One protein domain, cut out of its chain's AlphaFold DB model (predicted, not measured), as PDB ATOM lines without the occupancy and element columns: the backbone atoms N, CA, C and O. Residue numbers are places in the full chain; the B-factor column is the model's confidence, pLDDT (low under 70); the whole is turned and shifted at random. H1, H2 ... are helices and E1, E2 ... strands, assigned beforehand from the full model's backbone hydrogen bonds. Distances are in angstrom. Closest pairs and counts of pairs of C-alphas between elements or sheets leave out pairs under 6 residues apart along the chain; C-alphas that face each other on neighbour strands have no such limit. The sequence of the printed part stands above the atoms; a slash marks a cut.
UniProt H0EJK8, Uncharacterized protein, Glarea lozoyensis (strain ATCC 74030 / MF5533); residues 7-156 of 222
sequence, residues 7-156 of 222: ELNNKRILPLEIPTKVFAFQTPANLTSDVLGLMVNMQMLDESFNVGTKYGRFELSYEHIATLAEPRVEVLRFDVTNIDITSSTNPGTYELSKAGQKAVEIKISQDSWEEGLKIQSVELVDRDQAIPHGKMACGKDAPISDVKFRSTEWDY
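Overview. This is residues 7 to 156 of the 222 residues of an uncharacterized protein of Glarea lozoyensis (strain ATCC 74030 / MF5533) (UniProt H0EJK8). A long, twisted sheet is built on the hairpin of two long strands, E3 and E4, with E2 and E8 along one side of it and E5, E6 and then E7 along the other. Helix H1 lies off the sheet; the long links 42 to 56 and 127 to 143 reach to opposite ends of the length. The 150 printed residues, under half in named elements, hold E1 E2 H1 E3 E4 E5 E6 E7 E8, mostly strand; the branched sheet is antiparallel. The whole is only just compact, close to loose, with a radius of gyration of the C-alphas of 17.6 A and spans of 58 by 33 by 33 A.

Arrangement. E1, residues 11 to 14, pairs with no named strand; its closest C-alpha pair with E2, residues 22 to 25, is Lys 11 and Val 22, 7.4 A. H1, residues 33 to 41, is not on the sheet, and its O i to N i+4 pairs are within hydrogen-bond range throughout. E3, residues 57 to 70, bends by 60 degrees at residue 61; E2 is beside residues 57 to 60, with N 24 and O 58 3.0 A apart. E3, E4, residues 73 to 85, and E5, residues 92 to 95, form a meander, each strand the antiparallel neighbour of the one before, with N 65 and O 77 2.8 A apart and N 83 and O 94 2.9 A apart. E6, residues 102 to 110, is on the same side of E4 as E5, with N 76 and O 106 2.9 A apart. E6 and E7, residues 117 to 126, form a hairpin, with N 105 and O 123 2.8 A apart. E8, residues 144 to 149, is on the same side of E3 as E2, with N 64 and O 147 2.9 A apart.

Along the chain. E1 begins at C-alpha 11, (30.504, 57.093, -16.457). E3 measures 36.5 A, E4 35.8 A, E6 25.7 A and E7 24.6 A. E8 ends at C-alpha 149, (34.959, 57.006, -3.197).

Size, cuts and confidence. The C-alphas farthest apart, of Val 51 and Cys 138, are 58.9 A apart. The printed part has no cut; the long links are H1 to E3 and E7 to E8. Mean pLDDT of the printed part is 78.1, with 28 residues under 70, among them 46 to 56.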
ATOM      1  N   GLU A   7      32.233  51.392 -18.750       76.94
ATOM      2  CA  GLU A   7      31.340  52.451 -18.282       76.94
ATOM      3  C   GLU A   7      30.136  51.885 -17.518       76.94
ATOM      4  O   GLU A   7      29.587  50.844 -17.870       76.94
ATOM      5  N   LEU A   8      29.701  52.611 -16.490       71.94
ATOM      6  CA  LEU A   8      28.457  52.401 -15.760       71.94
ATOM      7  C   LEU A   8      27.648  53.698 -15.821       71.94
ATOM      8  O   LEU A   8      28.128  54.744 -15.391       71.94
ATOM      9  N   ASN A   9      26.429  53.657 -16.363       69.88
ATOM     10  CA  ASN A   9      25.572  54.840 -16.537       69.88
ATOM     11  C   ASN A   9      26.273  56.002 -17.280       69.88
ATOM     12  O   ASN A   9      26.199  57.155 -16.857       69.88
ATOM     13  N   ASN A  10      26.977  55.693 -18.381       72.75
ATOM     14  CA  ASN A  10      27.798  56.635 -19.166       72.75
ATOM     15  C   ASN A  10      28.945  57.288 -18.370       72.75
ATOM     16  O   ASN A  10      29.435  58.364 -18.724       72.75
ATOM     17  N   LYS A  11      29.349  56.679 -17.251       73.12
ATOM     18  CA  LYS A  11      30.504  57.093 -16.457       73.12
ATOM     19  C   LYS A  11      31.573  56.023 -16.535       73.12
ATOM     20  O   LYS A  11      31.311  54.868 -16.220       73.12
ATOM     21  N   ARG A  12      32.785  56.411 -16.926       74.12
ATOM     22  CA  ARG A  12      33.955  55.529 -16.946       74.12
ATOM     23  C   ARG A  12      34.215  54.976 -15.542       74.12
ATOM     24  O   ARG A  12      34.467  55.743 -14.618       74.12
ATOM     25  N   ILE A  13      34.150  53.654 -15.409       71.44
ATOM     26  CA  ILE A  13      34.522  52.899 -14.207       71.44
ATOM     27  C   ILE A  13      35.872  52.180 -14.359       71.44
ATOM     28  O   ILE A  13      36.443  51.741 -13.367       71.44
ATOM     29  N   LEU A  14      36.406  52.095 -15.585       73.19
ATOM     30  CA  LEU A  14      37.754  51.599 -15.869       73.19
ATOM     31  C   LEU A  14      38.302  52.205 -17.179       73.19
ATOM     32  O   LEU A  14      37.515  52.338 -18.115       73.19
ATOM     33  N   PRO A  15      39.604  52.528 -17.285       65.75
ATOM     34  CA  PRO A  15      40.461  52.852 -16.149       65.75
ATOM     35  C   PRO A  15      39.887  54.080 -15.433       65.75
ATOM     36  O   PRO A  15      39.424  55.027 -16.072       65.75
ATOM     37  N   LEU A  16      39.862  54.058 -14.103       64.06
ATOM     38  CA  LEU A  16      39.334  55.186 -13.352       64.06
ATOM     39  C   LEU A  16      40.393  56.290 -13.280       64.06
ATOM     40  O   LEU A  16      41.340  56.198 -12.505       64.06
ATOM     41  N   GLU A  17      40.255  57.331 -14.098       60.94
ATOM     42  CA  GLU A  17      41.168  58.482 -14.034       60.94
ATOM     43  C   GLU A  17      40.847  59.387 -12.836       60.94
ATOM     44  O   GLU A  17      41.751  59.940 -12.215       60.94
ATOM     45  N   ILE A  18      39.558  59.531 -12.502       64.12
ATOM     46  CA  ILE A  18      39.061  60.354 -11.393       64.12
ATOM     47  C   ILE A  18      37.830  59.662 -10.787       64.12
ATOM     48  O   ILE A  18      36.960  59.221 -11.546       64.12
ATOM     49  N   PRO A  19      37.712  59.577  -9.448       67.19
ATOM     50  CA  PRO A  19      36.499  59.091  -8.800       67.19
ATOM     51  C   PRO A  19      35.268  59.869  -9.268       67.19
ATOM     52  O   PRO A  19      35.229  61.097  -9.208       67.19
ATOM     53  N   THR A  20      34.268  59.156  -9.786       72.00
ATOM     54  CA  THR A  20      33.087  59.767 -10.406       72.00
ATOM     55  C   THR A  20      31.837  59.515  -9.577       72.00
ATOM     56  O   THR A  20      31.672  58.436  -8.999       72.00
ATOM     57  N   LYS A  21      30.937  60.505  -9.537       76.50
ATOM     58  CA  LYS A  21      29.622  60.357  -8.909       76.50
ATOM     59  C   LYS A  21      28.795  59.359  -9.712       76.50
ATOM     60  O   LYS A  21      28.381  59.642 -10.839       76.50
ATOM     61  N   VAL A  22      28.561  58.197  -9.114       76.25
ATOM     62  CA  VAL A  22      27.675  57.165  -9.648       76.25
ATOM     63  C   VAL A  22      26.353  57.250  -8.906       76.25
ATOM     64  O   VAL A  22      26.309  57.339  -7.680       76.25
ATOM     65  N   PHE A  23      25.275  57.198  -9.675       78.06
ATOM     66  CA  PHE A  23      23.925  57.171  -9.146       78.06
ATOM     67  C   PHE A  23      23.255  55.857  -9.517       78.06
ATOM     68  O   PHE A  23      23.476  55.348 -10.620       78.06
ATOM     69  N   ALA A  24      22.391  55.355  -8.643       77.62
ATOM     70  CA  ALA A  24      21.568  54.189  -8.930       77.62
ATOM     71  C   ALA A  24      20.139  54.366  -8.416       77.62
ATOM     72  O   ALA A  24      19.891  55.082  -7.447       77.62
ATOM     73  N   PHE A  25      19.203  53.688  -9.073       78.06
ATOM     74  CA  PHE A  25      17.826  53.592  -8.608       78.06
ATOM     75  C   PHE A  25      17.683  52.448  -7.612       78.06
ATOM     76  O   PHE A  25      18.166  51.341  -7.862       78.06
ATOM     77  N   GLN A  26      16.972  52.684  -6.511       73.62
ATOM     78  CA  GLN A  26      16.577  51.592  -5.627       73.62
ATOM     79  C   GLN A  26      15.408  50.832  -6.247       73.62
ATOM     80  O   GLN A  26      14.333  51.384  -6.462       73.62
ATOM     81  N   THR A  27      15.603  49.543  -6.488       70.69
ATOM     82  CA  THR A  27      14.548  48.645  -6.956       70.69
ATOM     83  C   THR A  27      14.061  47.772  -5.795       70.69
ATOM     84  O   THR A  27      14.809  47.515  -4.850       70.69
ATOM     85  N   PRO A  28      12.790  47.332  -5.802       66.88
ATOM     86  CA  PRO A  28      12.204  46.610  -4.672       66.88
ATOM     87  C   PRO A  28      12.653  45.141  -4.599       66.88
ATOM     88  O   PRO A  28      12.330  44.457  -3.630       66.88
ATOM     89  N   ALA A  29      13.342  44.635  -5.626       69.88
ATOM     90  CA  ALA A  29      13.774  43.247  -5.737       69.88
ATOM     91  C   ALA A  29      14.852  43.088  -6.821       69.88
ATOM     92  O   ALA A  29      15.097  44.005  -7.602       69.88
ATOM     93  N   ASN A  30      15.431  41.890  -6.919       71.88
ATOM     94  CA  ASN A  30      16.219  41.487  -8.082       71.88
ATOM     95  C   ASN A  30      15.308  41.460  -9.316       71.88
ATOM     96  O   ASN A  30      14.376  40.655  -9.383       71.88
ATOM     97  N   LEU A  31      15.560  42.351 -10.273       76.25
ATOM     98  CA  LEU A  31      14.751  42.478 -11.482       76.25
ATOM     99  C   LEU A  31      15.439  41.798 -12.664       76.25
ATOM    100  O   LEU A  31      16.653  41.899 -12.830       76.25
ATOM    101  N   THR A  32      14.650  41.149 -13.518       81.12
ATOM    102  CA  THR A  32      15.116  40.761 -14.851       81.12
ATOM    103  C   THR A  32      15.196  41.992 -15.756       81.12
ATOM    104  O   THR A  32      14.566  43.019 -15.486       81.12
ATOM    105  N   SER A  33      15.950  41.886 -16.855       78.50
ATOM    106  CA  SER A  33      16.070  42.973 -17.837       78.50
ATOM    107  C   SER A  33      14.707  43.407 -18.390       78.50
ATOM    108  O   SER A  33      14.447  44.605 -18.478       78.50
ATOM    109  N   ASP A  34      13.803  42.457 -18.648       85.00
ATOM    110  CA  ASP A  34      12.453  42.748 -19.145       85.00
ATOM    111  C   ASP A  34      11.639  43.589 -18.155       85.00
ATOM    112  O   ASP A  34      10.989  44.564 -18.533       85.00
ATOM    113  N   VAL A  35      11.702  43.248 -16.862       84.12
ATOM    114  CA  VAL A  35      10.978  43.978 -15.813       84.12
ATOM    115  C   VAL A  35      11.564  45.374 -15.628       84.12
ATOM    116  O   VAL A  35      10.814  46.341 -15.492       84.12
ATOM    117  N   LEU A  36      12.891  45.503 -15.678       80.75
ATOM    118  CA  LEU A  36      13.548  46.805 -15.636       80.75
ATOM    119  C   LEU A  36      13.136  47.670 -16.840       80.75
ATOM    120  O   LEU A  36      12.806  48.840 -16.665       80.75
ATOM    121  N   GLY A  37      13.075  47.084 -18.040       81.38
ATOM    122  CA  GLY A  37      12.615  47.760 -19.254       81.38
ATOM    123  C   GLY A  37      11.168  48.246 -19.149       81.38
ATOM    124  O   GLY A  37      10.870  49.383 -19.513       81.38
ATOM    125  N   LEU A  38      10.274  47.438 -18.572       84.00
ATOM    126  CA  LEU A  38       8.900  47.857 -18.281       84.00
ATOM    127  C   LEU A  38       8.853  49.022 -17.286       84.00
ATOM    128  O   LEU A  38       8.116  49.977 -17.511       84.00
ATOM    129  N   MET A  39       9.657  48.978 -16.222       79.94
ATOM    130  CA  MET A  39       9.725  50.063 -15.238       79.94
ATOM    131  C   MET A  39      10.202  51.383 -15.853       79.94
ATOM    132  O   MET A  39       9.664  52.436 -15.510       79.94
ATOM    133  N   VAL A  40      11.161  51.334 -16.782       79.88
ATOM    134  CA  VAL A  40      11.600  52.508 -17.553       79.88
ATOM    135  C   VAL A  40      10.478  53.014 -18.462       79.88
ATOM    136  O   VAL A  40      10.133  54.191 -18.408       79.88
ATOM    137  N   ASN A  41       9.855  52.132 -19.250       81.38
ATOM    138  CA  ASN A  41       8.785  52.501 -20.187       81.38
ATOM    139  C   ASN A  41       7.559  53.101 -19.486       81.38
ATOM    140  O   ASN A  41       6.912  53.999 -20.014       81.38
ATOM    141  N   MET A  42       7.251  52.611 -18.286       80.81
ATOM    142  CA  MET A  42       6.168  53.117 -17.444       80.81
ATOM    143  C   MET A  42       6.566  54.352 -16.623       80.81
ATOM    144  O   MET A  42       5.802  54.754 -15.749       80.81
ATOM    145  N   GLN A  43       7.749  54.931 -16.866       75.94
ATOM    146  CA  GLN A  43       8.266  56.116 -16.168       75.94
ATOM    147  C   GLN A  43       8.294  55.952 -14.639       75.94
ATOM    148  O   GLN A  43       8.117  56.899 -13.878       75.94
ATOM    149  N   MET A  44       8.514  54.724 -14.162       75.75
ATOM    150  CA  MET A  44       8.623  54.441 -12.729       75.75
ATOM    151  C   MET A  44      10.007  54.795 -12.174       75.75
ATOM    152  O   MET A  44      10.145  54.956 -10.958       75.75
ATOM    153  N   LEU A  45      11.005  54.881 -13.059       75.19
ATOM    154  CA  LEU A  45      12.370  55.330 -12.799       75.19
ATOM    155  C   LEU A  45      12.545  56.710 -13.439       75.19
ATOM    156  O   LEU A  45      12.433  56.835 -14.655       75.19
ATOM    157  N   ASP A  46      12.807  57.733 -12.633       64.69
ATOM    158  CA  ASP A  46      12.991  59.105 -13.109       64.69
ATOM    159  C   ASP A  46      14.090  59.788 -12.297       64.69
ATOM    160  O   ASP A  46      14.084  59.779 -11.065       64.69
ATOM    161  N   GLU A  47      15.043  60.389 -13.003       60.06
ATOM    162  CA  GLU A  47      16.137  61.149 -12.408       60.06
ATOM    163  C   GLU A  47      15.665  62.416 -11.679       60.06
ATOM    164  O   GLU A  47      16.360  62.892 -10.785       60.06
ATOM    165  N   SER A  48      14.499  62.948 -12.057       55.72
ATOM    166  CA  SER A  48      13.956  64.225 -11.592       55.72
ATOM    167  C   SER A  48      13.012  64.122 -10.388       55.72
ATOM    168  O   SER A  48      12.571  65.154  -9.887       55.72
ATOM    169  N   PHE A  49      12.729  62.909  -9.883       52.59
ATOM    170  CA  PHE A  49      11.901  62.684  -8.682       52.59
ATOM    171  C   PHE A  49      10.536  63.410  -8.714       52.59
ATOM    172  O   PHE A  49       9.993  63.812  -7.682       52.59
ATOM    173  N   ASN A  50       9.954  63.591  -9.903       48.78
ATOM    174  CA  ASN A  50       8.661  64.247 -10.049       48.78
ATOM    175  C   ASN A  50       7.523  63.408  -9.439       48.78
ATOM    176  O   ASN A  50       7.603  62.180  -9.313       48.78
ATOM    177  N   VAL A  51       6.430  64.081  -9.066       43.81
ATOM    178  CA  VAL A  51       5.221  63.452  -8.510       43.81
ATOM    179  C   VAL A  51       4.690  62.389  -9.487       43.81
ATOM    180  O   VAL A  51       4.301  62.718 -10.602       43.81
ATOM    181  N   GLY A  52       4.676  61.118  -9.062       49.47
ATOM    182  CA  GLY A  52       4.297  59.953  -9.885       49.47
ATOM    183  C   GLY A  52       5.380  58.868  -9.977       49.47
ATOM    184  O   GLY A  52       5.083  57.720 -10.307       49.47
ATOM    185  N   THR A  53       6.614  59.205  -9.611       57.53
ATOM    186  CA  THR A  53       7.769  58.298  -9.622       57.53
ATOM    187  C   THR A  53       7.837  57.528  -8.299       57.53
ATOM    188  O   THR A  53       7.579  58.083  -7.230       57.53
ATOM    189  N   LYS A  54       8.083  56.209  -8.351       59.94
ATOM    190  CA  LYS A  54       8.031  55.339  -7.153       59.94
ATOM    191  C   LYS A  54       9.399  55.016  -6.564       59.94
ATOM    192  O   LYS A  54       9.464  54.614  -5.405       59.94
ATOM    193  N   TYR A  55      10.467  55.155  -7.346       68.81
ATOM    194  CA  TYR A  55      11.794  54.685  -6.971       68.81
ATOM    195  C   TYR A  55      12.806  55.811  -7.039       68.81
ATOM    196  O   TYR A  55      12.988  56.443  -8.077       68.81
ATOM    197  N   GLY A  56      13.466  56.037  -5.908       67.25
ATOM    198  CA  GLY A  56      14.435  57.103  -5.783       67.25
ATOM    199  C   GLY A  56      15.770  56.803  -6.445       67.25
ATOM    200  O   GLY A  56      16.223  55.656  -6.463       67.25
ATOM    201  N   ARG A  57      16.400  57.861  -6.959       76.75
ATOM    202  CA  ARG A  57      17.803  57.892  -7.374       76.75
ATOM    203  C   ARG A  57      18.682  58.283  -6.186       76.75
ATOM    204  O   ARG A  57      18.428  59.292  -5.536       76.75
ATOM    205  N   PHE A  58      19.723  57.503  -5.940       78.06
ATOM    206  CA  PHE A  58      20.633  57.675  -4.813       78.06
ATOM    207  C   PHE A  58      22.064  57.885  -5.290       78.06
ATOM    208  O   PHE A  58      22.478  57.260  -6.270       78.06
ATOM    209  N   GLU A  59      22.813  58.738  -4.589       83.56
ATOM    210  CA  GLU A  59      24.266  58.826  -4.745       83.56
ATOM    211  C   GLU A  59      24.917  57.636  -4.041       83.56
ATOM    212  O   GLU A  59      24.524  57.259  -2.934       83.56
ATOM    213  N   LEU A  60      25.892  57.014  -4.704       86.25
ATOM    214  CA  LEU A  60      26.604  55.862  -4.169       86.25
ATOM    215  C   LEU A  60      28.010  56.256  -3.723       86.25
ATOM    216  O   LEU A  60      28.781  56.828  -4.497       86.25
ATOM    217  N   SER A  61      28.369  55.847  -2.510       89.31
ATOM    218  CA  SER A  61      29.765  55.679  -2.117       89.31
ATOM    219  C   SER A  61      30.186  54.239  -2.387       89.31
ATOM    220  O   SER A  61      29.444  53.295  -2.098       89.31
ATOM    221  N   TYR A  62      31.376  54.054  -2.943       88.06
ATOM    222  CA  TYR A  62      31.850  52.747  -3.380       88.06
ATOM    223  C   TYR A  62      33.346  52.581  -3.157       88.06
ATOM    224  O   TYR A  62      34.104  53.544  -3.076       88.06
ATOM    225  N   GLU A  63      33.758  51.332  -3.069       88.00
ATOM    226  CA  GLU A  63      35.141  50.902  -3.158       88.00
ATOM    227  C   GLU A  63      35.260  50.037  -4.404       88.00
ATOM    228  O   GLU A  63      34.371  49.232  -4.694       88.00
ATOM    229  N   HIS A  64      36.330  50.205  -5.166       86.81
ATOM    230  CA  HIS A  64      36.660  49.225  -6.179       86.81
ATOM    231  C   HIS A  64      38.123  48.854  -6.141       86.81
ATOM    232  O   HIS A  64      38.994  49.667  -5.839       86.81
ATOM    233  N   ILE A  65      38.367  47.605  -6.502       87.31
ATOM    234  CA  ILE A  65      39.690  47.027  -6.550       87.31
ATOM    235  C   ILE A  65      39.877  46.434  -7.937       87.31
ATOM    236  O   ILE A  65      39.097  45.584  -8.362       87.31
ATOM    237  N   ALA A  66      40.904  46.895  -8.637       86.00
ATOM    238  CA  ALA A  66      41.287  46.401  -9.946       86.00
ATOM    239  C   ALA A  66      42.640  45.689  -9.855       86.00
ATOM    240  O   ALA A  66      43.590  46.192  -9.244       86.00
ATOM    241  N   THR A  67      42.729  44.495 -10.436       86.62
ATOM    242  CA  THR A  67      43.966  43.712 -10.452       86.62
ATOM    243  C   THR A  67      44.074  42.865 -11.709       86.62
ATOM    244  O   THR A  67      43.079  42.405 -12.262       86.62
ATOM    245  N   LEU A  68      45.302  42.625 -12.158       83.00
ATOM    246  CA  LEU A  68      45.564  41.714 -13.262       83.00
ATOM    247  C   LEU A  68      45.585  40.275 -12.726       83.00
ATOM    248  O   LEU A  68      46.483  39.926 -11.963       83.00
ATOM    249  N   ALA A  69      44.622  39.444 -13.125       78.56
ATOM    250  CA  ALA A  69      44.569  38.029 -12.745       78.56
ATOM    251  C   ALA A  69      45.424  37.148 -13.667       78.56
ATOM    252  O   ALA A  69      46.109  36.237 -13.207       78.56
ATOM    253  N   GLU A  70      45.436  37.450 -14.963       74.62
ATOM    254  CA  GLU A  70      46.241  36.760 -15.975       74.62
ATOM    255  C   GLU A  70      46.748  37.776 -17.007       74.62
ATOM    256  O   GLU A  70      46.242  38.900 -17.060       74.62
ATOM    257  N   PRO A  71      47.731  37.436 -17.861       73.12
ATOM    258  CA  PRO A  71      48.117  38.317 -18.955       73.12
ATOM    259  C   PRO A  71      46.891  38.731 -19.781       73.12
ATOM    260  O   PRO A  71      46.285  37.900 -20.451       73.12
ATOM    261  N   ARG A  72      46.557  40.031 -19.748       76.06
ATOM    262  CA  ARG A  72      45.387  40.647 -20.411       76.06
ATOM    263  C   ARG A  72      44.018  40.298 -19.817       76.06
ATOM    264  O   ARG A  72      43.011  40.596 -20.455       76.06
ATOM    265  N   VAL A  73      43.965  39.708 -18.624       80.19
ATOM    266  CA  VAL A  73      42.719  39.510 -17.874       80.19
ATOM    267  C   VAL A  73      42.782  40.320 -16.591       80.19
ATOM    268  O   VAL A  73      43.610  40.066 -15.715       80.19
ATOM    269  N   GLU A  74      41.893  41.294 -16.490       84.94
ATOM    270  CA  GLU A  74      41.720  42.163 -15.338       84.94
ATOM    271  C   GLU A  74      40.456  41.767 -14.575       84.94
ATOM    272  O   GLU A  74      39.419  41.453 -15.158       84.94
ATOM    273  N   VAL A  75      40.554  41.761 -13.254       86.62
ATOM    274  CA  VAL A  75      39.436  41.543 -12.346       86.62
ATOM    275  C   VAL A  75      39.141  42.869 -11.673       86.62
ATOM    276  O   VAL A  75      40.001  43.426 -10.990       86.62
ATOM    277  N   LEU A  76      37.921  43.358 -11.869       88.25
ATOM    278  CA  LEU A  76      37.388  44.540 -11.212       88.25
ATOM    279  C   LEU A  76      36.351  44.100 -10.183       88.25
ATOM    280  O   LEU A  76      35.277  43.621 -10.541       88.25
ATOM    281  N   ARG A  77      36.644  44.303  -8.904       90.12
ATOM    282  CA  ARG A  77      35.658  44.166  -7.838       90.12
ATOM    283  C   ARG A  77      35.096  45.533  -7.494       90.12
ATOM    284  O   ARG A  77      35.863  46.433  -7.189       90.12
ATOM    285  N   PHE A  78      33.779  45.675  -7.522       88.31
ATOM    286  CA  PHE A  78      33.055  46.897  -7.198       88.31
ATOM    287  C   PHE A  78      32.102  46.634  -6.027       88.31
ATOM    288  O   PHE A  78      31.231  45.764  -6.103       88.31
ATOM    289  N   ASP A  79      32.263  47.388  -4.943       89.69
ATOM    290  CA  ASP A  79      31.466  47.271  -3.726       89.69
ATOM    291  C   ASP A  79      30.815  48.607  -3.360       89.69
ATOM    292  O   ASP A  79      31.483  49.625  -3.187       89.69
ATOM    293  N   VAL A  80      29.491  48.603  -3.206       88.50
ATOM    294  CA  VAL A  80      28.735  49.778  -2.760       88.50
ATOM    295  C   VAL A  80      28.723  49.795  -1.238       88.50
ATOM    296  O   VAL A  80      28.100  48.949  -0.595       88.50
ATOM    297  N   THR A  81      29.389  50.783  -0.657       90.56
ATOM    298  CA  THR A  81      29.620  50.865   0.788       90.56
ATOM    299  C   THR A  81      28.611  51.764   1.490       90.56
ATOM    300  O   THR A  81      28.203  51.449   2.607       90.56
ATOM    301  N   ASN A  82      28.142  52.838   0.846       90.50
ATOM    302  CA  ASN A  82      27.100  53.700   1.405       90.50
ATOM    303  C   ASN A  82      26.120  54.177   0.332       90.50
ATOM    304  O   ASN A  82      26.466  54.307  -0.844       90.50
ATOM    305  N   ILE A  83      24.904  54.471   0.782       86.62
ATOM    306  CA  ILE A  83      23.914  55.261   0.055       86.62
ATOM    307  C   ILE A  83      23.867  56.642   0.692       86.62
ATOM    308  O   ILE A  83      23.635  56.762   1.897       86.62
ATOM    309  N   ASP A  84      24.052  57.672  -0.120       84.00
ATOM    310  CA  ASP A  84      24.048  59.057   0.319       84.00
ATOM    311  C   ASP A  84      22.812  59.777  -0.223       84.00
ATOM    312  O   ASP A  84      22.508  59.761  -1.419       84.00
ATOM    313  N   ILE A  85      22.074  60.403   0.692       78.88
ATOM    314  CA  ILE A  85      20.908  61.230   0.398       78.88
ATOM    315  C   ILE A  85      21.271  62.659   0.786       78.88
ATOM    316  O   ILE A  85      21.234  63.018   1.959       78.88
ATOM    317  N   THR A  86      21.645  63.476  -0.191       70.44
ATOM    318  CA  THR A  86      22.085  64.863   0.038       70.44
ATOM    319  C   THR A  86      20.959  65.877  -0.188       70.44
ATOM    320  O   THR A  86      20.873  66.866   0.533       70.44
ATOM    321  N   SER A  87      20.043  65.594  -1.121       64.56
ATOM    322  CA  SER A  87      19.038  66.549  -1.623       64.56
ATOM    323  C   SER A  87      17.584  66.152  -1.308       64.56
ATOM    324  O   SER A  87      16.704  66.329  -2.149       64.56
ATOM    325  N   SER A  88      17.303  65.582  -0.127       66.38
ATOM    326  CA  SER A  88      15.935  65.191   0.283       66.38
ATOM    327  C   SER A  88      15.528  65.766   1.643       66.38
ATOM    328  O   SER A  88      16.360  66.289   2.378       66.38
ATOM    329  N   THR A  89      14.244  65.627   2.001       58.78
ATOM    330  CA  THR A  89      13.688  66.035   3.305       58.78
ATOM    331  C   THR A  89      14.393  65.376   4.497       58.78
ATOM    332  O   THR A  89      14.426  65.963   5.573       58.78
ATOM    333  N   ASN A  90      14.981  64.191   4.305       66.25
ATOM    334  CA  ASN A  90      15.787  63.497   5.307       66.25
ATOM    335  C   ASN A  90      17.171  63.207   4.718       66.25
ATOM    336  O   ASN A  90      17.378  62.126   4.155       66.25
ATOM    337  N   PRO A  91      18.104  64.170   4.773       76.38
ATOM    338  CA  PRO A  91      19.455  63.930   4.314       76.38
ATOM    339  C   PRO A  91      20.176  62.982   5.275       76.38
ATOM    340  O   PRO A  91      19.959  63.011   6.489       76.38
ATOM    341  N   GLY A  92      21.045  62.138   4.736       81.12
ATOM    342  CA  GLY A  92      21.791  61.177   5.534       81.12
ATOM    343  C   GLY A  92      22.660  60.253   4.697       81.12
ATOM    344  O   GLY A  92      22.388  60.006   3.523       81.12
ATOM    345  N   THR A  93      23.694  59.726   5.344       86.12
ATOM    346  CA  THR A  93      24.551  58.666   4.814       86.12
ATOM    347  C   THR A  93      24.168  57.358   5.489       86.12
ATOM    348  O   THR A  93      24.201  57.242   6.715       86.12
ATOM    349  N   TYR A  94      23.810  56.366   4.684       86.69
ATOM    350  CA  TYR A  94      23.379  55.053   5.138       86.69
ATOM    351  C   TYR A  94      24.440  54.032   4.765       86.69
ATOM    352  O   TYR A  94      24.654  53.734   3.589       86.69
ATOM    353  N   GLU A  95      25.123  53.507   5.775       89.56
ATOM    354  CA  GLU A  95      26.132  52.477   5.578       89.56
ATOM    355  C   GLU A  95      25.484  51.148   5.188       89.56
ATOM    356  O   GLU A  95      24.537  50.666   5.819       89.56
ATOM    357  N   LEU A  96      26.019  50.547   4.135       86.31
ATOM    358  CA  LEU A  96      25.653  49.221   3.693       86.31
ATOM    359  C   LEU A  96      26.723  48.242   4.182       86.31
ATOM    360  O   LEU A  96      27.660  47.915   3.454       86.31
ATOM    361  N   SER A  97      26.600  47.799   5.433       82.75
ATOM    362  CA  SER A  97      27.509  46.833   6.079       82.75
ATOM    363  C   SER A  97      26.780  45.626   6.677       82.75
ATOM    364  O   SER A  97      27.269  44.958   7.589       82.75
ATOM    365  N   LYS A  98      25.592  45.300   6.153       84.44
ATOM    366  CA  LYS A  98      24.830  44.136   6.622       84.44
ATOM    367  C   LYS A  98      25.559  42.832   6.292       84.44
ATOM    368  O   LYS A  98      26.125  42.671   5.211       84.44
ATOM    369  N   ALA A  99      25.480  41.870   7.210       81.25
ATOM    370  CA  ALA A  99      25.992  40.524   6.982       81.25
ATOM    371  C   ALA A  99      25.342  39.892   5.736       81.25
ATOM    372  O   ALA A  99      24.131  40.005   5.537       81.25
ATOM    373  N   GLY A 100      26.154  39.232   4.908       82.69
ATOM    374  CA  GLY A 100      25.717  38.630   3.643       82.69
ATOM    375  C   GLY A 100      25.638  39.603   2.463       82.69
ATOM    376  O   GLY A 100      25.227  39.195   1.376       82.69
ATOM    377  N   GLN A 101      26.029  40.867   2.644       84.69
ATOM    378  CA  GLN A 101      26.160  41.794   1.529       84.69
ATOM    379  C   GLN A 101      27.298  41.367   0.597       84.69
ATOM    380  O   GLN A 101      28.405  41.066   1.041       84.69
ATOM    381  N   LYS A 102      26.996  41.339  -0.702       87.62
ATOM    382  CA  LYS A 102      27.902  40.888  -1.759       87.62
ATOM    383  C   LYS A 102      28.530  42.080  -2.475       87.62
ATOM    384  O   LYS A 102      27.900  43.131  -2.587       87.62
ATOM    385  N   ALA A 103      29.734  41.876  -2.992       89.12
ATOM    386  CA  ALA A 103      30.350  42.748  -3.983       89.12
ATOM    387  C   ALA A 103      30.120  42.176  -5.389       89.12
ATOM    388  O   ALA A 103      29.847  40.983  -5.551       89.12
ATOM    389  N   VAL A 104      30.231  43.024  -6.409       89.38
ATOM    390  CA  VAL A 104      30.191  42.596  -7.812       89.38
ATOM    391  C   VAL A 104      31.622  42.418  -8.296       89.38
ATOM    392  O   VAL A 104      32.427  43.335  -8.177       89.38
ATOM    393  N   GLU A 105      31.948  41.260  -8.851       90.75
ATOM    394  CA  GLU A 105      33.222  40.997  -9.512       90.75
ATOM    395  C   GLU A 105      33.002  40.881 -11.019       90.75
ATOM    396  O   GLU A 105      32.157  40.118 -11.484       90.75
ATOM    397  N   ILE A 106      33.753  41.663 -11.785       89.56
ATOM    398  CA  ILE A 106      33.695  41.713 -13.240       89.56
ATOM    399  C   ILE A 106      35.046  41.243 -13.762       89.56
ATOM    400  O   ILE A 106      36.072  41.875 -13.505       89.56
ATOM    401  N   LYS A 107      35.048  40.140 -14.511       89.12
ATOM    402  CA  LYS A 107      36.239  39.657 -15.215       89.12
ATOM    403  C   LYS A 107      36.257  40.254 -16.607       89.12
ATOM    404  O   LYS A 107      35.292  40.118 -17.359       89.12
ATOM    405  N   ILE A 108      37.348  40.918 -16.945       88.38
ATOM    406  CA  ILE A 108      37.502  41.679 -18.176       88.38
ATOM    407  C   ILE A 108      38.726  41.138 -18.897       88.38
ATOM    408  O   ILE A 108      39.805  41.059 -18.324       88.38
ATOM    409  N   SER A 109      38.579  40.782 -20.167       87.44
ATOM    410  CA  SER A 109      39.726  40.498 -21.028       87.44
ATOM    411  C   SER A 109      39.952  41.604 -22.030       87.44
ATOM    412  O   SER A 109      39.004  42.114 -22.626       87.44
ATOM    413  N   GLN A 110      41.220  41.902 -22.267       78.75
ATOM    414  CA  GLN A 110      41.651  42.760 -23.352       78.75
ATOM    415  C   GLN A 110      42.039  41.886 -24.544       78.75
ATOM    416  O   GLN A 110      43.039  41.161 -24.511       78.75
ATOM    417  N   ASP A 111      41.222  41.929 -25.594       70.00
ATOM    418  CA  ASP A 111      41.540  41.236 -26.836       70.00
ATOM    419  C   ASP A 111      42.640  42.010 -27.581       70.00
ATOM    420  O   ASP A 111      42.680  43.239 -27.585       70.00
ATOM    421  N   SER A 112      43.594  41.285 -28.160       63.19
ATOM    422  CA  SER A 112      44.703  41.898 -28.901       63.19
ATOM    423  C   SER A 112      44.387  42.171 -30.362       63.19
ATOM    424  O   SER A 112      45.153  42.879 -31.009       63.19
ATOM    425  N   TRP A 113      43.331  41.558 -30.897       60.22
ATOM    426  CA  TRP A 113      42.976  41.665 -32.315       60.22
ATOM    427  C   TRP A 113      41.801  42.616 -32.536       60.22
ATOM    428  O   TRP A 113      41.779  43.363 -33.510       60.22
ATOM    429  N   GLU A 114      40.855  42.630 -31.603       58.41
ATOM    430  CA  GLU A 114      39.792  43.623 -31.513       58.41
ATOM    431  C   GLU A 114      40.170  44.562 -30.367       58.41
ATOM    432  O   GLU A 114      40.188  44.124 -29.227       58.41
ATOM    433  N   GLU A 115      40.541  45.813 -30.651       63.56
ATOM    434  CA  GLU A 115      41.047  46.806 -29.681       63.56
ATOM    435  C   GLU A 115      40.023  47.184 -28.584       63.56
ATOM    436  O   GLU A 115      39.656  48.346 -28.467       63.56
ATOM    437  N   GLY A 116      39.512  46.247 -27.786       69.88
ATOM    438  CA  GLY A 116      38.402  46.491 -26.871       69.88
ATOM    439  C   GLY A 116      38.431  45.643 -25.606       69.88
ATOM    440  O   GLY A 116      38.872  44.492 -25.612       69.88
ATOM    441  N   LEU A 117      37.940  46.225 -24.510       78.94
ATOM    442  CA  LEU A 117      37.639  45.478 -23.289       78.94
ATOM    443  C   LEU A 117      36.397  44.608 -23.510       78.94
ATOM    444  O   LEU A 117      35.358  45.090 -23.961       78.94
ATOM    445  N   LYS A 118      36.489  43.323 -23.162       84.19
ATOM    446  CA  LYS A 118      35.378  42.366 -23.207       84.19
ATOM    447  C   LYS A 118      35.075  41.868 -21.803       84.19
ATOM    448  O   LYS A 118      35.958  41.330 -21.139       84.19
ATOM    449  N   ILE A 119      33.824  42.011 -21.373       86.44
ATOM    450  CA  ILE A 119      33.340  41.415 -20.124       86.44
ATOM    451  C   ILE A 119      33.219  39.904 -20.341       86.44
ATOM    452  O   ILE A 119      32.440  39.461 -21.183       86.44
ATOM    453  N   GLN A 120      33.995  39.122 -19.597       87.94
ATOM    454  CA  GLN A 120      33.936  37.663 -19.612       87.94
ATOM    455  C   GLN A 120      32.865  37.133 -18.663       87.94
ATOM    456  O   GLN A 120      32.091  36.251 -19.029       87.94
ATOM    457  N   SER A 121      32.821  37.668 -17.444       88.31
ATOM    458  CA  SER A 121      31.818  37.300 -16.450       88.31
ATOM    459  C   SER A 121      31.515  38.447 -15.495       88.31
ATOM    460  O   SER A 121      32.322  39.362 -15.310       88.31
ATOM    461  N   VAL A 122      30.320  38.383 -14.908       89.75
ATOM    462  CA  VAL A 122      29.865  39.236 -13.809       89.75
ATOM    463  C   VAL A 122      29.345  38.302 -12.724       89.75
ATOM    464  O   VAL A 122      28.407  37.541 -12.955       89.75
ATOM    465  N   GLU A 123      29.979  38.326 -11.561       90.56
ATOM    466  CA  GLU A 123      29.726  37.405 -10.455       90.56
ATOM    467  C   GLU A 123      29.420  38.199  -9.181       90.56
ATOM    468  O   GLU A 123      29.963  39.279  -8.953       90.56
ATOM    469  N   LEU A 124      28.534  37.668  -8.339       89.69
ATOM    470  CA  LEU A 124      28.337  38.181  -6.984       89.69
ATOM    471  C   LEU A 124      29.240  37.395  -6.040       89.69
ATOM    472  O   LEU A 124      29.083  36.182  -5.905       89.69
ATOM    473  N   VAL A 125      30.154  38.093  -5.379       91.44
ATOM    474  CA  VAL A 125      31.161  37.502  -4.491       91.44
ATOM    475  C   VAL A 125      30.995  38.014  -3.069       91.44
ATOM    476  O   VAL A 125      30.423  39.081  -2.829       91.44
ATOM    477  N   ASP A 126      31.475  37.238  -2.105       90.88
ATOM    478  CA  ASP A 126      31.555  37.708  -0.727       90.88
ATOM    479  C   ASP A 126      32.594  38.828  -0.597       90.88
ATOM    480  O   ASP A 126      33.637  38.816  -1.253       90.88
ATOM    481  N   ARG A 127      32.300  39.826   0.239       85.88
ATOM    482  CA  ARG A 127      33.170  41.000   0.420       85.88
ATOM    483  C   ARG A 127      34.539  40.642   0.996       85.88
ATOM    484  O   ARG A 127      35.531  41.265   0.638       85.88
ATOM    485  N   ASP A 128      34.582  39.638   1.863       85.19
ATOM    486  CA  ASP A 128      35.780  39.105   2.511       85.19
ATOM    487  C   ASP A 128      36.496  38.029   1.678       85.19
ATOM    488  O   ASP A 128      37.573  37.568   2.058       85.19
ATOM    489  N   GLN A 129      35.940  37.637   0.525       85.38
ATOM    490  CA  GLN A 129      36.585  36.687  -0.373       85.38
ATOM    491  C   GLN A 129      37.917  37.255  -0.876       85.38
ATOM    492  O   GLN A 129      37.996  38.414  -1.279       85.38
ATOM    493  N   ALA A 130      38.968  36.437  -0.928       80.69
ATOM    494  CA  ALA A 130      40.237  36.865  -1.510       80.69
ATOM    495  C   ALA A 130      40.054  37.290  -2.980       80.69
ATOM    496  O   ALA A 130      39.317  36.652  -3.738       80.69
ATOM    497  N   ILE A 131      40.716  38.377  -3.378       81.69
ATOM    498  CA  ILE A 131      40.736  38.824  -4.772       81.69
ATOM    499  C   ILE A 131      41.808  38.008  -5.510       81.69
ATOM    500  O   ILE A 131      42.917  37.857  -4.988       81.69
ATOM    501  N   PRO A 132      41.510  37.444  -6.693       77.69
ATOM    502  CA  PRO A 132      42.515  36.746  -7.485       77.69
ATOM    503  C   PRO A 132      43.632  37.712  -7.897       77.69
ATOM    504  O   PRO A 132      43.366  38.708  -8.558       77.69
ATOM    505  N   HIS A 133      44.880  37.399  -7.548       77.94
ATOM    506  CA  HIS A 133      46.046  38.197  -7.931       77.94
ATOM    507  C   HIS A 133      46.951  37.402  -8.864       77.94
ATOM    508  O   HIS A 133      47.477  36.346  -8.503       77.94
ATOM    509  N   GLY A 134      47.120  37.915 -10.078       75.19
ATOM    510  CA  GLY A 134      48.002  37.345 -11.079       75.19
ATOM    511  C   GLY A 134      49.455  37.727 -10.856       75.19
ATOM    512  O   GLY A 134      49.793  38.673 -10.142       75.19
ATOM    513  N   LYS A 135      50.340  36.995 -11.531       75.81
ATOM    514  CA  LYS A 135      51.751  37.365 -11.646       75.81
ATOM    515  C   LYS A 135      51.998  38.031 -12.987       75.81
ATOM    516  O   LYS A 135      51.513  37.582 -14.023       75.81
ATOM    517  N   MET A 136      52.803  39.084 -12.973       72.38
ATOM    518  CA  MET A 136      53.317  39.689 -14.194       72.38
ATOM    519  C   MET A 136      54.263  38.719 -14.915       72.38
ATOM    520  O   MET A 136      54.818  37.801 -14.310       72.38
ATOM    521  N   ALA A 137      54.552  38.986 -16.192       71.50
ATOM    522  CA  ALA A 137      55.529  38.215 -16.971       71.50
ATOM    523  C   ALA A 137      56.931  38.162 -16.321       71.50
ATOM    524  O   ALA A 137      57.694  37.233 -16.565       71.50
ATOM    525  N   CYS A 138      57.267  39.133 -15.463       75.44
ATOM    526  CA  CYS A 138      58.514  39.166 -14.695       75.44
ATOM    527  C   CYS A 138      58.472  38.370 -13.371       75.44
ATOM    528  O   CYS A 138      59.419  38.441 -12.592       75.44
ATOM    529  N   GLY A 139      57.386  37.643 -13.088       76.56
ATOM    530  CA  GLY A 139      57.223  36.789 -11.904       76.56
ATOM    531  C   GLY A 139      56.860  37.516 -10.603       76.56
ATOM    532  O   GLY A 139      56.604  36.848  -9.600       76.56
ATOM    533  N   LYS A 140      56.822  38.854 -10.609       81.12
ATOM    534  CA  LYS A 140      56.326  39.679  -9.495       81.12
ATOM    535  C   LYS A 140      54.798  39.743  -9.503       81.12
ATOM    536  O   LYS A 140      54.186  39.597 -10.562       81.12
ATOM    537  N   ASP A 141      54.212  40.004  -8.342       80.94
ATOM    538  CA  ASP A 141      52.766  40.172  -8.206       80.94
ATOM    539  C   ASP A 141      52.279  41.368  -9.030       80.94
ATOM    540  O   ASP A 141      52.971  42.386  -9.156       80.94
ATOM    541  N   ALA A 142      51.108  41.214  -9.642       79.25
ATOM    542  CA  ALA A 142      50.465  42.294 -10.363       79.25
ATOM    543  C   ALA A 142      50.113  43.448  -9.413       79.25
ATOM    544  O   ALA A 142      49.733  43.208  -8.264       79.25
ATOM    545  N   PRO A 143      50.209  44.705  -9.880       78.75
ATOM    546  CA  PRO A 143      49.752  45.836  -9.093       78.75
ATOM    547  C   PRO A 143      48.257  45.701  -8.784       78.75
ATOM    548  O   PRO A 143      47.470  45.191  -9.587       78.75
ATOM    549  N   ILE A 144      47.893  46.173  -7.597       83.50
ATOM    550  CA  ILE A 144      46.516  46.263  -7.125       83.50
ATOM    551  C   ILE A 144      46.190  47.745  -7.050       83.50
ATOM    552  O   ILE A 144      46.913  48.502  -6.399       83.50
ATOM    553  N   SER A 145      45.120  48.152  -7.720       82.94
ATOM    554  CA  SER A 145      44.566  49.493  -7.590       82.94
ATOM    555  C   SER A 145      43.334  49.414  -6.705       82.94
ATOM    556  O   SER A 145      42.336  48.841  -7.124       82.94
ATOM    557  N   ASP A 146      43.410  49.972  -5.500       85.25
ATOM    558  CA  ASP A 146      42.282  50.131  -4.576       85.25
ATOM    559  C   ASP A 146      41.880  51.609  -4.548       85.25
ATOM    560  O   ASP A 146      42.699  52.482  -4.246       85.25
ATOM    561  N   VAL A 147      40.628  51.889  -4.907       82.88
ATOM    562  CA  VAL A 147      40.066  53.238  -4.921       82.88
ATOM    563  C   VAL A 147      38.794  53.267  -4.093       82.88
ATOM    564  O   VAL A 147      37.836  52.536  -4.349       82.88
ATOM    565  N   LYS A 148      38.757  54.203  -3.145       86.81
ATOM    566  CA  LYS A 148      37.610  54.459  -2.274       86.81
ATOM    567  C   LYS A 148      37.018  55.809  -2.613       86.81
ATOM    568  O   LYS A 148      37.713  56.822  -2.619       86.81
ATOM    569  N   PHE A 149      35.723  55.815  -2.885       85.69
ATOM    570  CA  PHE A 149      34.959  57.006  -3.197       85.69
ATOM    571  C   PHE A 149      33.862  57.221  -2.158       85.69
ATOM    572  O   PHE A 149      32.989  56.372  -1.962       85.69
ATOM    573  N   ARG A 150      33.900  58.389  -1.516       87.19
ATOM    574  CA  ARG A 150      32.870  58.877  -0.597       87.19
ATOM    575  C   ARG A 150      32.165  60.048  -1.251       87.19
ATOM    576  O   ARG A 150      32.787  61.084  -1.436       87.19
ATOM    577  N   SER A 151      30.887  59.917  -1.594       82.94
ATOM    578  CA  SER A 151      30.188  60.987  -2.324       82.94
ATOM    579  C   SER A 151      30.144  62.310  -1.539       82.94
ATOM    580  O   SER A 151      30.267  63.381  -2.130       82.94
ATOM    581  N   THR A 152      30.070  62.239  -0.206       82.50
ATOM    582  CA  THR A 152      30.025  63.386   0.715       82.50
ATOM    583  C   THR A 152      31.304  64.219   0.742       82.50
ATOM    584  O   THR A 152      31.253  65.401   1.075       82.50
ATOM    585  N   GLU A 153      32.441  63.640   0.357       84.12
ATOM    586  CA  GLU A 153      33.714  64.357   0.255       84.12
ATOM    587  C   GLU A 153      33.846  65.125  -1.065       84.12
ATOM    588  O   GLU A 153      34.835  65.825  -1.260       84.12
ATOM    589  N   TRP A 154      32.883  65.009  -1.984       82.06
ATOM    590  CA  TRP A 154      32.977  65.562  -3.333       82.06
ATOM    591  C   TRP A 154      31.780  66.456  -3.658       82.06
ATOM    592  O   TRP A 154      30.620  66.043  -3.604       82.06
ATOM    593  N   ASP A 155      32.059  67.684  -4.083       77.31
ATOM    594  CA  ASP A 155      31.051  68.607  -4.603       77.31
ATOM    595  C   ASP A 155      31.262  68.889  -6.097       77.31
ATOM    596  O   ASP A 155      32.022  68.196  -6.778       77.31
ATOM    597  N   TYR A 156      30.527  69.867  -6.629       73.19
ATOM    598  CA  TYR A 156      30.632  70.288  -8.025       73.19
ATOM    599  C   TYR A 156      32.054  70.734  -8.409       73.19
ATOM    600  O   TYR A 156      32.481  70.512  -9.540       73.19
TER     601      TYR A 156